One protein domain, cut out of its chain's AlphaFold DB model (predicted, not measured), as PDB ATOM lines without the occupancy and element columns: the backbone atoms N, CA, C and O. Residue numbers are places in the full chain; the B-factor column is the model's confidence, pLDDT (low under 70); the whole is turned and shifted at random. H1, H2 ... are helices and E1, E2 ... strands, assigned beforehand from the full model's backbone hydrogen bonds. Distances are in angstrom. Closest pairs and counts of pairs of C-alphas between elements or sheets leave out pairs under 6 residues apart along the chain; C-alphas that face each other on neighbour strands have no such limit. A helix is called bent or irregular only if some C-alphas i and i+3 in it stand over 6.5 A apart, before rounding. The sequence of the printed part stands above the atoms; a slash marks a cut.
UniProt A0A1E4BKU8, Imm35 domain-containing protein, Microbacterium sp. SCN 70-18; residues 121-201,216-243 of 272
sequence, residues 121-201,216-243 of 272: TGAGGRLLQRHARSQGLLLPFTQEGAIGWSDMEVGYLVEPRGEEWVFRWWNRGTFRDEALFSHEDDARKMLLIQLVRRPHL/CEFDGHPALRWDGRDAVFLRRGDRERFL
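Overview. This is residues 121 to 201 and 216 to 243 of the 272 residues of the protein "Imm35 domain-containing protein" of Microbacterium sp. SCN 70-18 (UniProt A0A1E4BKU8). A strongly twisted wall of seven strands has three helices over one face and no named helix on the other. H2 packs along E2 and E3, H1 covers the edge at E1 beside H2, and the short H3 sits over E7 and E6 toward the other edge. The printed part has 109 residues with three named helices and seven named strands, in the order H1 E1 E2 E3 E4 H2 E5 E6 E7 H3. The sheet runs E1 E2 E3 E4 E7 E6 E5, antiparallel throughout, and the class is mixed, helices and strands. The whole is compact, with a radius of gyration of the C-alphas of 13.4 A, and rounded, spanning 36 by 33 by 29 A.

Along the chain. H1, residues 121 to 134, begins at C-alpha 121 at (161.897, 171.099, 216.611) and is 21.1 A long. It is neither bent nor irregular, but only just: C-alphas 121 and 124 are 6.0 A apart. E1 is residues 147 to 150. E2, residues 154 to 161, is 20.9 A long and bends by 52 degrees at residue 158. E3, residues 164 to 171, is 22.1 A long. E4, residues 174 to 181, is 20.7 A long and bends by 56 degrees at residue 178. H2, residues 184 to 196, is 18.3 A long and begins at C-alpha 184 at (173.589, 169.100, 217.541). After the cut come E5, residues 216 to 218, E6, residues 221 to 226, 16.6 A long, and E7, residues 229 to 233. H3, residues 238 to 243, ends at C-alpha 243 at (174.588, 157.515, 229.080).

Arrangement. The sheet holds two meanders, runs of strands in which each is the antiparallel neighbour of the one before: E1 E2 E3 E4 and E5 E6 E7. In the hairpin E1 and E2, N 147 and O 158 are 2.8 A apart, within hydrogen-bond range. In the hairpin E2 and E3, N 155 and O 170 are 2.9 A apart, and in the hairpin E3 and E4, N 171 and O 174 are 2.8 A apart. E4 and E7 are antiparallel neighbours, with N 180 and O 232 at 2.8 A. E6 pairs with E7 over residues 223 to 226, with N 224 and O 231 at 2.9 A, and with E5 over residues 221 to 223, with N 218 and O 221 at 2.9 A. The three helices are on the same face, making two layers, helices on one face of a sheet. H2 is on the sheet, its closest C-alphas to E2 being those of Ala 187 and Val 158, 6.2 A. H1 touches H2 with residues 128 to 132 alone, the closest C-alphas being those of His 131 and Leu 195, 5.6 A, at a shallow tilt of 26 degrees, the same way. H3 lies over E7 at a height over the sheet of 8.4 A. H2 and H3 only just touch, with 3 pairs of C-alphas within 8 A, the closest those of Met 190 and Phe 242, 6.7 A. H1 and H3 are apart. In H2 and H3 every O i to N i+4 pair is within hydrogen-bond range; in H1, 9 of 10 are.

Size, cuts and confidence. The two C-alphas farthest apart are those of Met 152 and Asp 227, 37.4 A. Residues 202 to 215 are not printed, and C-alphas 201 and 216 are 27.0 A apart across the cut. H1 to E1 is a long link of 12 residues, of which 139 to 140 pair antiparallel with residues 149 to 150 of E1. The mean pLDDT of the printed part is 88.2, and residues 121 to 123 and 199 to 201 are under 70.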
ATOM      1  N   THR A 121     160.451 170.871 216.752       46.28
ATOM      2  CA  THR A 121     161.897 171.099 216.611       46.28
ATOM      3  C   THR A 121     162.346 172.325 217.423       46.28
ATOM      4  O   THR A 121     163.395 172.298 218.073       46.28
ATOM      5  N   GLY A 122     161.511 173.365 217.481       64.88
ATOM      6  CA  GLY A 122     161.639 174.526 218.367       64.88
ATOM      7  C   GLY A 122     161.221 174.276 219.822       64.88
ATOM      8  O   GLY A 122     161.641 175.028 220.707       64.88
ATOM      9  N   ALA A 123     160.467 173.208 220.107       66.88
ATOM     10  CA  ALA A 123     160.075 172.815 221.466       66.88
ATOM     11  C   ALA A 123     161.296 172.507 222.328       66.88
ATOM     12  O   ALA A 123     161.379 172.936 223.476       66.88
ATOM     13  N   GLY A 124     162.310 171.868 221.735       73.62
ATOM     14  CA  GLY A 124     163.604 171.674 222.379       73.62
ATOM     15  C   GLY A 124     164.253 172.992 222.812       73.62
ATOM     16  O   GLY A 124     164.727 173.106 223.937       73.62
ATOM     17  N   GLY A 125     164.222 174.013 221.951       77.38
ATOM     18  CA  GLY A 125     164.761 175.341 222.261       77.38
ATOM     19  C   GLY A 125     164.001 176.052 223.385       77.38
ATOM     20  O   GLY A 125     164.622 176.599 224.296       77.38
ATOM     21  N   ARG A 126     162.662 175.998 223.371       78.44
ATOM     22  CA  ARG A 126     161.819 176.581 224.433       78.44
ATOM     23  C   ARG A 126     161.973 175.852 225.763       78.44
ATOM     24  O   ARG A 126     162.074 176.502 226.800       78.44
ATOM     25  N   LEU A 127     162.052 174.523 225.739       82.88
ATOM     26  CA  LEU A 127     162.317 173.696 226.914       82.88
ATOM     27  C   LEU A 127     163.666 174.050 227.556       82.88
ATOM     28  O   LEU A 127     163.748 174.246 228.769       82.88
ATOM     29  N   LEU A 128     164.711 174.190 226.739       87.38
ATOM     30  CA  LEU A 128     166.024 174.644 227.192       87.38
ATOM     31  C   LEU A 128     165.952 176.055 227.801       87.38
ATOM     32  O   LEU A 128     166.445 176.266 228.909       87.38
ATOM     33  N   GLN A 129     165.276 176.998 227.136       82.38
ATOM     34  CA  GLN A 129     165.097 178.365 227.639       82.38
ATOM     35  C   GLN A 129     164.358 178.400 228.980       82.38
ATOM     36  O   GLN A 129     164.701 179.177 229.872       82.38
ATOM     37  N   ARG A 130     163.341 177.553 229.134       83.38
ATOM     38  CA  ARG A 130     162.572 177.408 230.365       83.38
ATOM     39  C   ARG A 130     163.466 176.942 231.509       83.38
ATOM     40  O   ARG A 130     163.538 177.598 232.544       83.38
ATOM     41  N   HIS A 131     164.226 175.868 231.318       87.31
ATOM     42  CA  HIS A 131     165.129 175.402 232.373       87.31
ATOM     43  C   HIS A 131     166.256 176.390 232.665       87.31
ATOM     44  O   HIS A 131     166.565 176.603 233.835       87.31
ATOM     45  N   ALA A 132     166.782 177.087 231.658       85.38
ATOM     46  CA  ALA A 132     167.721 178.189 231.860       85.38
ATOM     47  C   ALA A 132     167.145 179.296 232.757       85.38
ATOM     48  O   ALA A 132     167.764 179.657 233.760       85.38
ATOM     49  N   ARG A 133     165.920 179.760 232.477       80.19
ATOM     50  CA  ARG A 133     165.214 180.739 233.320       80.19
ATOM     51  C   ARG A 133     165.010 180.241 234.747       80.19
ATOM     52  O   ARG A 133     165.220 181.005 235.683       80.19
ATOM     53  N   SER A 134     164.671 178.962 234.921       79.62
ATOM     54  CA  SER A 134     164.507 178.344 236.246       79.62
ATOM     55  C   SER A 134     165.782 178.386 237.100       79.62
ATOM     56  O   SER A 134     165.703 178.408 238.326       79.62
ATOM     57  N   GLN A 135     166.950 178.413 236.448       81.50
ATOM     58  CA  GLN A 135     168.267 178.513 237.076       81.50
ATOM     59  C   GLN A 135     168.767 179.966 237.188       81.50
ATOM     60  O   GLN A 135     169.901 180.185 237.602       81.50
ATOM     61  N   GLY A 136     167.962 180.963 236.804       77.62
ATOM     62  CA  GLY A 136     168.370 182.372 236.784       77.62
ATOM     63  C   GLY A 136     169.261 182.767 235.598       77.62
ATOM     64  O   GLY A 136     169.751 183.893 235.555       77.62
ATOM     65  N   LEU A 137     169.448 181.887 234.609       82.25
ATOM     66  CA  LEU A 137     170.215 182.171 233.394       82.25
ATOM     67  C   LEU A 137     169.308 182.883 232.379       82.25
ATOM     68  O   LEU A 137     168.643 182.253 231.555       82.25
ATOM     69  N   LEU A 138     169.219 184.209 232.483       73.50
ATOM     70  CA  LEU A 138     168.250 185.014 231.728       73.50
ATOM     71  C   LEU A 138     168.791 185.559 230.401       73.50
ATOM     72  O   LEU A 138     168.001 185.882 229.512       73.50
ATOM     73  N   LEU A 139     170.111 185.674 230.254       70.44
ATOM     74  CA  LEU A 139     170.737 186.312 229.099       70.44
ATOM     75  C   LEU A 139     171.183 185.273 228.070       70.44
ATOM     76  O   LEU A 139     172.114 184.518 228.357       70.44
ATOM     77  N   PRO A 140     170.565 185.225 226.877       77.12
ATOM     78  CA  PRO A 140     170.992 184.310 225.830       77.12
ATOM     79  C   PRO A 140     172.364 184.708 225.271       77.12
ATOM     80  O   PRO A 140     172.678 185.896 225.156       77.12
ATOM     81  N   PHE A 141     173.162 183.721 224.866       79.75
ATOM     82  CA  PHE A 141     174.342 183.986 224.042       79.75
ATOM     83  C   PHE A 141     173.904 184.386 222.627       79.75
ATOM     84  O   PHE A 141     172.992 183.792 222.060       79.75
ATOM     85  N   THR A 142     174.542 185.411 222.063       72.56
ATOM     86  CA  THR A 142     174.173 185.998 220.760       72.56
ATOM     87  C   THR A 142     175.118 185.608 219.622       72.56
ATOM     88  O   THR A 142     175.005 186.135 218.518       72.56
ATOM     89  N   GLN A 143     176.070 184.714 219.891       79.31
ATOM     90  CA  GLN A 143     176.985 184.180 218.886       79.31
ATOM     91  C   GLN A 143     176.206 183.353 217.857       79.31
ATOM     92  O   GLN A 143     175.228 182.683 218.187       79.31
ATOM     93  N   GLU A 144     176.625 183.417 216.596       76.69
ATOM     94  CA  GLU A 144     175.948 182.717 215.506       76.69
ATOM     95  C   GLU A 144     175.986 181.197 215.724       76.69
ATOM     96  O   GLU A 144     177.045 180.618 215.954       76.69
ATOM     97  N   GLY A 145     174.815 180.556 215.693       78.19
ATOM     98  CA  GLY A 145     174.671 179.116 215.939       78.19
ATOM     99  C   GLY A 145     174.787 178.692 217.409       78.19
ATOM    100  O   GLY A 145     174.589 177.514 217.704       78.19
ATOM    101  N   ALA A 146     175.065 179.617 218.334       86.56
ATOM    102  CA  ALA A 146     175.117 179.306 219.754       86.56
ATOM    103  C   ALA A 146     173.712 179.216 220.364       86.56
ATOM    104  O   ALA A 146     172.846 180.059 220.129       86.56
ATOM    105  N   ILE A 147     173.504 178.207 221.206       90.06
ATOM    106  CA  ILE A 147     172.275 178.007 221.974       90.06
ATOM    107  C   ILE A 147     172.671 177.870 223.436       90.06
ATOM    108  O   ILE A 147     173.317 176.903 223.830       90.06
ATOM    109  N   GLY A 148     172.296 178.845 224.255       88.06
ATOM    110  CA  GLY A 148     172.681 178.860 225.658       88.06
ATOM    111  C   GLY A 148     172.298 180.144 226.367       88.06
ATOM    112  O   GLY A 148     171.905 181.123 225.730       88.06
ATOM    113  N   TRP A 149     172.465 180.142 227.687       89.75
ATOM    114  CA  TRP A 149     172.121 181.269 228.551       89.75
ATOM    115  C   TRP A 149     173.143 181.464 229.669       89.75
ATOM    116  O   TRP A 149     173.841 180.529 230.073       89.75
ATOM    117  N   SER A 150     173.192 182.688 230.189       85.19
ATOM    118  CA  SER A 150     174.017 183.105 231.319       85.19
ATOM    119  C   SER A 150     173.260 184.037 232.269       85.19
ATOM    120  O   SER A 150     172.228 184.608 231.909       85.19
ATOM    121  N   ASP A 151     173.792 184.223 233.472       79.69
ATOM    122  CA  ASP A 151     173.354 185.232 234.448       79.69
ATOM    123  C   ASP A 151     174.291 186.462 234.510       79.69
ATOM    124  O   ASP A 151     174.220 187.245 235.451       79.69
ATOM    125  N   MET A 152     175.154 186.651 233.498       78.25
ATOM    126  CA  MET A 152     176.313 187.576 233.461       78.25
ATOM    127  C   MET A 152     177.556 187.148 234.248       78.25
ATOM    128  O   MET A 152     178.605 187.769 234.077       78.25
ATOM    129  N   GLU A 153     177.502 186.096 235.059       81.94
ATOM    130  CA  GLU A 153     178.688 185.550 235.720       81.94
ATOM    131  C   GLU A 153     179.014 184.136 235.264       81.94
ATOM    132  O   GLU A 153     180.179 183.822 235.030       81.94
ATOM    133  N   VAL A 154     178.004 183.292 235.116       88.62
ATOM    134  CA  VAL A 154     178.117 181.902 234.694       88.62
ATOM    135  C   VAL A 154     177.061 181.571 233.650       88.62
ATOM    136  O   VAL A 154     176.018 182.212 233.552       88.62
ATOM    137  N   GLY A 155     177.339 180.570 232.823       91.19
ATOM    138  CA  GLY A 155     176.411 180.151 231.784       91.19
ATOM    139  C   GLY A 155     176.816 178.848 231.127       91.19
ATOM    140  O   GLY A 155     177.925 178.349 231.320       91.19
ATOM    141  N   TYR A 156     175.903 178.313 230.332       94.88
ATOM    142  CA  TYR A 156     176.133 177.130 229.517       94.88
ATOM    143  C   TYR A 156     175.651 177.399 228.103       94.88
ATOM    144  O   TYR A 156     174.631 178.066 227.914       94.88
ATOM    145  N   LEU A 157     176.372 176.866 227.125       94.44
ATOM    146  CA  LEU A 157     175.988 176.939 225.725       94.44
ATOM    147  C   LEU A 157     176.433 175.705 224.955       94.44
ATOM    148  O   LEU A 157     177.362 175.002 225.354       94.44
ATOM    149  N   VAL A 158     175.771 175.494 223.827       95.88
ATOM    150  CA  VAL A 158     176.236 174.643 222.740       95.88
ATOM    151  C   VAL A 158     176.468 175.505 221.515       95.88
ATOM    152  O   VAL A 158     175.684 176.414 221.256       95.88
ATOM    153  N   GLU A 159     177.535 175.249 220.775       94.12
ATOM    154  CA  GLU A 159     177.826 175.971 219.536       94.12
ATOM    155  C   GLU A 159     178.562 175.066 218.535       94.12
ATOM    156  O   GLU A 159     179.208 174.092 218.947       94.12
ATOM    157  N   PRO A 160     178.469 175.347 217.225       95.00
ATOM    158  CA  PRO A 160     179.191 174.585 216.217       95.00
ATOM    159  C   PRO A 160     180.701 174.866 216.272       95.00
ATOM    160  O   PRO A 160     181.147 176.004 216.427       95.00
ATOM    161  N   ARG A 161     181.513 173.821 216.087       93.75
ATOM    162  CA  ARG A 161     182.976 173.880 215.987       93.75
ATOM    163  C   ARG A 161     183.455 172.964 214.862       93.75
ATOM    164  O   ARG A 161     183.785 171.802 215.078       93.75
ATOM    165  N   GLY A 162     183.527 173.511 213.649       91.25
ATOM    166  CA  GLY A 162     183.817 172.714 212.457       91.25
ATOM    167  C   GLY A 162     182.647 171.782 212.146       91.25
ATOM    168  O   GLY A 162     181.531 172.257 211.970       91.25
ATOM    169  N   GLU A 163     182.906 170.477 212.093       92.69
ATOM    170  CA  GLU A 163     181.880 169.442 211.886       92.69
ATOM    171  C   GLU A 163     181.269 168.931 213.206       92.69
ATOM    172  O   GLU A 163     180.362 168.106 213.190       92.69
ATOM    173  N   GLU A 164     181.753 169.422 214.350       95.88
ATOM    174  CA  GLU A 164     181.305 169.015 215.683       95.88
ATOM    175  C   GLU A 164     180.454 170.100 216.358       95.88
ATOM    176  O   GLU A 164     180.438 171.265 215.962       95.88
ATOM    177  N   TRP A 165     179.816 169.722 217.460       97.44
ATOM    178  CA  TRP A 165     179.126 170.598 218.394       97.44
ATOM    179  C   TRP A 165     179.805 170.540 219.756       97.44
ATOM    180  O   TRP A 165     179.997 169.464 220.326       97.44
ATOM    181  N   VAL A 166     180.168 171.700 220.299       97.31
ATOM    182  CA  VAL A 166     180.837 171.799 221.598       97.31
ATOM    183  C   VAL A 166     179.855 172.259 222.663       97.31
ATOM    184  O   VAL A 166     179.180 173.270 222.502       97.31
ATOM    185  N   PHE A 167     179.796 171.529 223.774       97.75
ATOM    186  CA  PHE A 167     179.123 171.964 224.991       97.75
ATOM    187  C   PHE A 167     180.132 172.673 225.897       97.75
ATOM    188  O   PHE A 167     181.166 172.103 226.262       97.75
ATOM    189  N   ARG A 168     179.836 173.924 226.259       96.31
ATOM    190  CA  ARG A 168     180.735 174.805 227.008       96.31
ATOM    191  C   ARG A 168     180.101 175.306 228.288       96.31
ATOM    192  O   ARG A 168     178.927 175.671 228.332       96.31
ATOM    193  N   TRP A 169     180.942 175.423 229.304       95.25
ATOM    194  CA  TRP A 169     180.672 176.243 230.471       95.25
ATOM    195  C   TRP A 169     181.365 177.592 230.315       95.25
ATOM    196  O   TRP A 169     182.550 177.667 229.980       95.25
ATOM    197  N   TRP A 170     180.623 178.655 230.578       91.62
ATOM    198  CA  TRP A 170     181.117 180.017 230.611       91.62
ATOM    199  C   TRP A 170     181.192 180.512 232.054       91.62
ATOM    200  O   TRP A 170     180.273 180.290 232.845       91.62
ATOM    201  N   ASN A 171     182.279 181.200 232.390       91.81
ATOM    202  CA  ASN A 171     182.461 181.876 233.667       91.81
ATOM    203  C   ASN A 171     183.233 183.181 233.462       91.81
ATOM    204  O   ASN A 171     184.404 183.155 233.074       91.81
ATOM    205  N   ARG A 172     182.578 184.317 233.723       86.94
ATOM    206  CA  ARG A 172     183.171 185.662 233.807       86.94
ATOM    207  C   ARG A 172     184.133 185.966 232.653       86.94
ATOM    208  O   ARG A 172     185.263 186.404 232.856       86.94
ATOM    209  N   GLY A 173     183.680 185.703 231.428       80.00
ATOM    210  CA  GLY A 173     184.438 185.971 230.200       80.00
ATOM    211  C   GLY A 173     185.361 184.840 229.738       80.00
ATOM    212  O   GLY A 173     185.995 184.977 228.696       80.00
ATOM    213  N   THR A 174     185.424 183.721 230.461       90.25
ATOM    214  CA  THR A 174     186.204 182.537 230.073       90.25
ATOM    215  C   THR A 174     185.294 181.374 229.707       90.25
ATOM    216  O   THR A 174     184.272 181.155 230.354       90.25
ATOM    217  N   PHE A 175     185.668 180.627 228.668       91.81
ATOM    218  CA  PHE A 175     184.979 179.407 228.258       91.81
ATOM    219  C   PHE A 175     185.824 178.183 228.594       91.81
ATOM    220  O   PHE A 175     187.051 178.208 228.485       91.81
ATOM    221  N   ARG A 176     185.147 177.100 228.965       94.88
ATOM    222  CA  ARG A 176     185.725 175.768 229.100       94.88
ATOM    223  C   ARG A 176     184.858 174.773 228.344       94.88
ATOM    224  O   ARG A 176     183.672 174.648 228.643       94.88
ATOM    225  N   ASP A 177     185.470 174.046 227.418       96.38
ATOM    226  CA  ASP A 177     184.838 172.915 226.742       96.38
ATOM    227  C   ASP A 177     184.606 171.795 227.774       96.38
ATOM    228  O   ASP A 177     185.525 171.410 228.503       96.38
ATOM    229  N   GLU A 178     183.375 171.293 227.874       96.94
ATOM    230  CA  GLU A 178     183.015 170.204 228.796       96.94
ATOM    231  C   GLU A 178     182.706 168.896 228.057       96.94
ATOM    232  O   GLU A 178     182.996 167.821 228.588       96.94
ATOM    233  N   ALA A 179     182.189 168.971 226.826       97.81
ATOM    234  CA  ALA A 179     181.968 167.813 225.963       97.81
ATOM    235  C   ALA A 179     181.915 168.202 224.474       97.81
ATOM    236  O   ALA A 179     181.659 169.360 224.132       97.81
ATOM    237  N   LEU A 180     182.149 167.220 223.607       97.88
ATOM    238  CA  LEU A 180     182.107 167.315 222.149       97.88
ATOM    239  C   LEU A 180     181.120 166.292 221.606       97.88
ATOM    240  O   LEU A 180     181.094 165.158 222.082       97.88
ATOM    241  N   PHE A 181     180.343 166.681 220.605       98.12
ATOM    242  CA  PHE A 181     179.324 165.843 219.993       98.12
ATOM    243  C   PHE A 181     179.417 165.929 218.479       98.12
ATOM    244  O   PHE A 181     179.554 167.005 217.907       98.12
ATOM    245  N   SER A 182     179.267 164.790 217.821       97.44
ATOM    246  CA  SER A 182     179.122 164.718 216.362       97.44
ATOM    247  C   SER A 182     177.823 165.357 215.845       97.44
ATOM    248  O   SER A 182     177.736 165.697 214.671       97.44
ATOM    249  N   HIS A 183     176.805 165.514 216.700       95.69
ATOM    250  CA  HIS A 183     175.478 165.994 216.314       95.69
ATOM    251  C   HIS A 183     174.921 167.025 217.306       95.69
ATOM    252  O   HIS A 183     175.151 166.955 218.516       95.69
ATOM    253  N   GLU A 184     174.155 167.983 216.778       94.25
ATOM    254  CA  GLU A 184     173.589 169.100 217.541       94.25
ATOM    255  C   GLU A 184     172.604 168.652 218.622       94.25
ATOM    256  O   GLU A 184     172.621 169.151 219.747       94.25
ATOM    257  N   ASP A 185     171.712 167.728 218.275       92.94
ATOM    258  CA  ASP A 185     170.675 167.228 219.172       92.94
ATOM    259  C   ASP A 185     171.287 166.583 220.420       92.94
ATOM    260  O   ASP A 185     170.791 166.807 221.521       92.94
ATOM    261  N   ASP A 186     172.407 165.874 220.283       96.56
ATOM    262  CA  ASP A 186     173.142 165.304 221.415       96.56
ATOM    263  C   ASP A 186     173.804 166.376 222.291       96.56
ATOM    264  O   ASP A 186     173.708 166.315 223.521       96.56
ATOM    265  N   ALA A 187     174.379 167.421 221.688       96.56
ATOM    266  CA  ALA A 187     174.890 168.563 222.446       96.56
ATOM    267  C   ALA A 187     173.765 169.260 223.229       96.56
ATOM    268  O   ALA A 187     173.916 169.566 224.417       96.56
ATOM    269  N   ARG A 188     172.597 169.453 222.605       95.50
ATOM    270  CA  ARG A 188     171.406 170.014 223.260       95.50
ATOM    271  C   ARG A 188     170.916 169.138 224.417       95.50
ATOM    272  O   ARG A 188     170.492 169.688 225.433       95.50
ATOM    273  N   LYS A 189     171.005 167.802 224.322       96.00
ATOM    274  CA  LYS A 189     170.706 166.895 225.453       96.00
ATOM    275  C   LYS A 189     171.643 167.165 226.623       96.00
ATOM    276  O   LYS A 189     171.170 167.278 227.750       96.00
ATOM    277  N   MET A 190     172.941 167.332 226.369       96.31
ATOM    278  CA  MET A 190     173.911 167.652 227.418       96.31
ATOM    279  C   MET A 190     173.615 168.999 228.087       96.31
ATOM    280  O   MET A 190     173.639 169.099 229.315       96.31
ATOM    281  N   LEU A 191     173.252 170.012 227.294       95.94
ATOM    282  CA  LEU A 191     172.804 171.298 227.820       95.94
ATOM    283  C   LEU A 191     171.567 171.134 228.712       95.94
ATOM    284  O   LEU A 191     171.567 171.633 229.835       95.94
ATOM    285  N   LEU A 192     170.549 170.390 228.267       95.00
ATOM    286  CA  LEU A 192     169.358 170.135 229.077       95.00
ATOM    287  C   LEU A 192     169.707 169.410 230.378       95.00
ATOM    288  O   LEU A 192     169.296 169.876 231.433       95.00
ATOM    289  N   ILE A 193     170.495 168.330 230.320       94.50
ATOM    290  CA  ILE A 193     170.947 167.568 231.498       94.50
ATOM    291  C   ILE A 193     171.609 168.501 232.516       94.50
ATOM    292  O   ILE A 193     171.379 168.363 233.717       94.50
ATOM    293  N   GLN A 194     172.404 169.470 232.062       92.69
ATOM    294  CA  GLN A 194     173.034 170.435 232.955       92.69
ATOM    295  C   GLN A 194     172.040 171.449 233.542       92.69
ATOM    296  O   GLN A 194     172.187 171.818 234.706       92.69
ATOM    297  N   LEU A 195     171.033 171.881 232.778       91.19
ATOM    298  CA  LEU A 195     170.030 172.859 233.216       91.19
ATOM    299  C   LEU A 195     168.977 172.272 234.172       91.19
ATOM    300  O   LEU A 195     168.547 172.951 235.102       91.19
ATOM    301  N   VAL A 196     168.568 171.019 233.967       88.56
ATOM    302  CA  VAL A 196     167.562 170.340 234.810       88.56
ATOM    303  C   VAL A 196     168.149 169.804 236.113       88.56
ATOM    304  O   VAL A 196     167.417 169.538 237.071       88.56
ATOM    305  N   ARG A 197     169.474 169.622 236.176       75.19
ATOM    306  CA  ARG A 197     170.120 168.992 237.325       75.19
ATOM    307  C   ARG A 197     170.081 169.905 238.542       75.19
ATOM    308  O   ARG A 197     170.830 170.871 238.653       75.19
ATOM    309  N   ARG A 198     169.281 169.513 239.529       70.12
ATOM    310  CA  ARG A 198     169.253 170.169 240.835       70.12
ATOM    311  C   ARG A 198     170.298 169.563 241.780       70.12
ATOM    312  O   ARG A 198     170.491 168.349 241.754       70.12
ATOM    313  N   PRO A 199     170.933 170.356 242.663       63.47
ATOM    314  CA  PRO A 199     171.949 169.861 243.600       63.47
ATOM    315  C   PRO A 199     171.485 168.736 244.538       63.47
ATOM    316  O   PRO A 199     172.315 167.993 245.046       63.47
ATOM    317  N   HIS A 200     170.176 168.624 244.785       62.19
ATOM    318  CA  HIS A 200     169.583 167.611 245.662       62.19
ATOM    319  C   HIS A 200     169.180 166.320 244.940       62.19
ATOM    320  O   HIS A 200     168.777 165.365 245.601       62.19
ATOM    321  N   LEU A 201     169.248 166.278 243.607       66.06
ATOM    322  CA  LEU A 201     169.034 165.034 242.877       66.06
ATOM    323  C   LEU A 201     170.273 164.157 243.083       66.06
ATOM    324  O   LEU A 201     171.393 164.580 242.792       66.06
ATOM    325  N   CYS A 216     184.097 153.894 225.018       92.69
ATOM    326  CA  CYS A 216     185.490 153.918 224.580       92.69
ATOM    327  C   CYS A 216     186.248 155.130 225.154       92.69
ATOM    328  O   CYS A 216     185.733 155.862 226.003       92.69
ATOM    329  N   GLU A 217     187.496 155.316 224.722       93.50
ATOM    330  CA  GLU A 217     188.296 156.508 225.007       93.50
ATOM    331  C   GLU A 217     188.747 157.153 223.693       93.50
ATOM    332  O   GLU A 217     189.141 156.457 222.756       93.50
ATOM    333  N   PHE A 218     188.708 158.482 223.640       90.81
ATOM    334  CA  PHE A 218     189.196 159.292 222.527       90.81
ATOM    335  C   PHE A 218     190.142 160.360 223.077       90.81
ATOM    336  O   PHE A 218     189.752 161.130 223.950       90.81
ATOM    337  N   ASP A 219     191.401 160.366 222.631       90.69
ATOM    338  CA  ASP A 219     192.459 161.260 223.136       90.69
ATOM    339  C   ASP A 219     192.574 161.305 224.675       90.69
ATOM    340  O   ASP A 219     192.826 162.343 225.283       90.69
ATOM    341  N   GLY A 220     192.386 160.153 225.329       91.38
ATOM    342  CA  GLY A 220     192.442 160.028 226.791       91.38
ATOM    343  C   GLY A 220     191.199 160.544 227.525       91.38
ATOM    344  O   GLY A 220     191.201 160.613 228.756       91.38
ATOM    345  N   HIS A 221     190.136 160.887 226.797       96.06
ATOM    346  CA  HIS A 221     188.847 161.287 227.348       96.06
ATOM    347  C   HIS A 221     187.799 160.180 227.181       96.06
ATOM    348  O   HIS A 221     187.745 159.547 226.124       96.06
ATOM    349  N   PRO A 222     186.937 159.942 228.189       97.00
ATOM    350  CA  PRO A 222     185.827 159.007 228.054       97.00
ATOM    351  C   PRO A 222     184.910 159.404 226.896       97.00
ATOM    352  O   PRO A 222     184.548 160.575 226.764       97.00
ATOM    353  N   ALA A 223     184.495 158.428 226.098       97.12
ATOM    354  CA  ALA A 223     183.638 158.634 224.941       97.12
ATOM    355  C   ALA A 223     182.525 157.578 224.860       97.12
ATOM    356  O   ALA A 223     182.631 156.486 225.431       97.12
ATOM    357  N   LEU A 224     181.443 157.931 224.166       97.12
ATOM    358  CA  LEU A 224     180.348 157.035 223.808       97.12
ATOM    359  C   LEU A 224     180.160 157.041 222.294       97.12
ATOM    360  O   LEU A 224     180.199 158.108 221.678       97.12
ATOM    361  N   ARG A 225     179.886 155.862 221.730       96.88
ATOM    362  CA  ARG A 225     179.517 155.686 220.326       96.88
ATOM    363  C   ARG A 225     178.251 154.849 220.194       96.88
ATOM    364  O   ARG A 225     178.135 153.782 220.798       96.88
ATOM    365  N   TRP A 226     177.294 155.334 219.411       95.75
ATOM    366  CA  TRP A 226     176.025 154.652 219.142       95.75
ATOM    367  C   TRP A 226     175.440 155.151 217.825       95.75
ATOM    368  O   TRP A 226     175.545 156.328 217.525       95.75
ATOM    369  N   ASP A 227     174.813 154.286 217.029       93.94
ATOM    370  CA  ASP A 227     174.019 154.684 215.851       93.94
ATOM    371  C   ASP A 227     174.737 155.653 214.868       93.94
ATOM    372  O   ASP A 227     174.104 156.501 214.243       93.94
ATOM    373  N   GLY A 228     176.068 155.546 214.736       93.12
ATOM    374  CA  GLY A 228     176.888 156.452 213.911       93.12
ATOM    375  C   GLY A 228     177.160 157.834 214.528       93.12
ATOM    376  O   GLY A 228     177.610 158.738 213.832       93.12
ATOM    377  N   ARG A 229     176.881 157.995 215.821       96.25
ATOM    378  CA  ARG A 229     177.078 159.198 216.629       96.25
ATOM    379  C   ARG A 229     178.195 158.966 217.633       96.25
ATOM    380  O   ARG A 229     178.304 157.889 218.217       96.25
ATOM    381  N   ASP A 230     178.974 160.012 217.845       97.00
ATOM    382  CA  ASP A 230     180.057 160.092 218.817       97.00
ATOM    383  C   ASP A 230     179.820 161.239 219.808       97.00
ATOM    384  O   ASP A 230     179.395 162.335 219.414       97.00
ATOM    385  N   ALA A 231     180.145 160.986 221.078       97.75
ATOM    386  CA  ALA A 231     180.246 161.985 222.138       97.75
ATOM    387  C   ALA A 231     181.527 161.780 222.958       97.75
ATOM    388  O   ALA A 231     181.783 160.676 223.435       97.75
ATOM    389  N   VAL A 232     182.304 162.844 223.165       98.00
ATOM    390  CA  VAL A 232     183.548 162.845 223.951       98.00
ATOM    391  C   VAL A 232     183.383 163.762 225.159       98.00
ATOM    392  O   VAL A 232     183.011 164.925 225.018       98.00
ATOM    393  N   PHE A 233     183.678 163.263 226.359       97.75
ATOM    394  CA  PHE A 233     183.427 163.964 227.620       97.75
ATOM    395  C   PHE A 233     184.737 164.437 228.252       97.75
ATOM    396  O   PHE A 233     185.543 163.647 228.744       97.75
ATOM    397  N   LEU A 234     184.939 165.753 228.280       96.19
ATOM    398  CA  LEU A 234     186.150 166.375 228.822       96.19
ATOM    399  C   LEU A 234     186.070 166.526 230.345       96.19
ATOM    400  O   LEU A 234     187.085 166.516 231.046       96.19
ATOM    401  N   ARG A 235     184.850 166.633 230.874       91.44
ATOM    402  CA  ARG A 235     184.578 166.712 232.305       91.44
ATOM    403  C   ARG A 235     184.270 165.333 232.893       91.44
ATOM    404  O   ARG A 235     183.434 164.575 232.407       91.44
ATOM    405  N   ARG A 236     184.928 165.021 234.012       86.88
ATOM    406  CA  ARG A 236     184.746 163.749 234.726       86.88
ATOM    407  C   ARG A 236     183.296 163.568 235.193       86.88
ATOM    408  O   ARG A 236     182.744 164.447 235.859       86.88
ATOM    409  N   GLY A 237     182.740 162.387 234.930       86.31
ATOM    410  CA  GLY A 237     181.397 161.990 235.358       86.31
ATOM    411  C   GLY A 237     180.286 162.334 234.365       86.31
ATOM    412  O   GLY A 237     179.153 161.907 234.569       86.31
ATOM    413  N   ASP A 238     180.568 163.114 233.316       91.56
ATOM    414  CA  ASP A 238     179.529 163.527 232.366       91.56
ATOM    415  C   ASP A 238     179.145 162.413 231.394       91.56
ATOM    416  O   ASP A 238     177.981 162.323 231.019       91.56
ATOM    417  N   ARG A 239     180.066 161.490 231.088       94.12
ATOM    418  CA  ARG A 239     179.760 160.279 230.316       94.12
ATOM    419  C   ARG A 239     178.654 159.461 230.981       94.12
ATOM    420  O   ARG A 239     177.666 159.119 230.341       94.12
ATOM    421  N   GLU A 240     178.817 159.144 232.264       90.69
ATOM    422  CA  GLU A 240     177.857 158.338 233.028       90.69
ATOM    423  C   GLU A 240     176.513 159.051 233.158       90.69
ATOM    424  O   GLU A 240     175.468 158.409 233.106       90.69
ATOM    425  N   ARG A 241     176.538 160.383 233.284       90.25
ATOM    426  CA  ARG A 241     175.330 161.217 233.328       90.25
ATOM    427  C   ARG A 241     174.601 161.266 231.995       90.25
ATOM    428  O   ARG A 241     173.381 161.325 231.985       90.25
ATOM    429  N   PHE A 242     175.332 161.271 230.886       94.75
ATOM    430  CA  PHE A 242     174.755 161.327 229.549       94.75
ATOM    431  C   PHE A 242     174.225 159.968 229.088       94.75
ATOM    432  O   PHE A 242     173.228 159.909 228.372       94.75
ATOM    433  N   LEU A 243     174.863 158.879 229.527       93.94
ATOM    434  CA  LEU A 243     174.588 157.515 229.080       93.94
ATOM    435  C   LEU A 243     173.091 157.141 229.039       93.94
ATOM    436  O   LEU A 243     172.676 156.638 227.998       93.94
TER     437      LEU A 243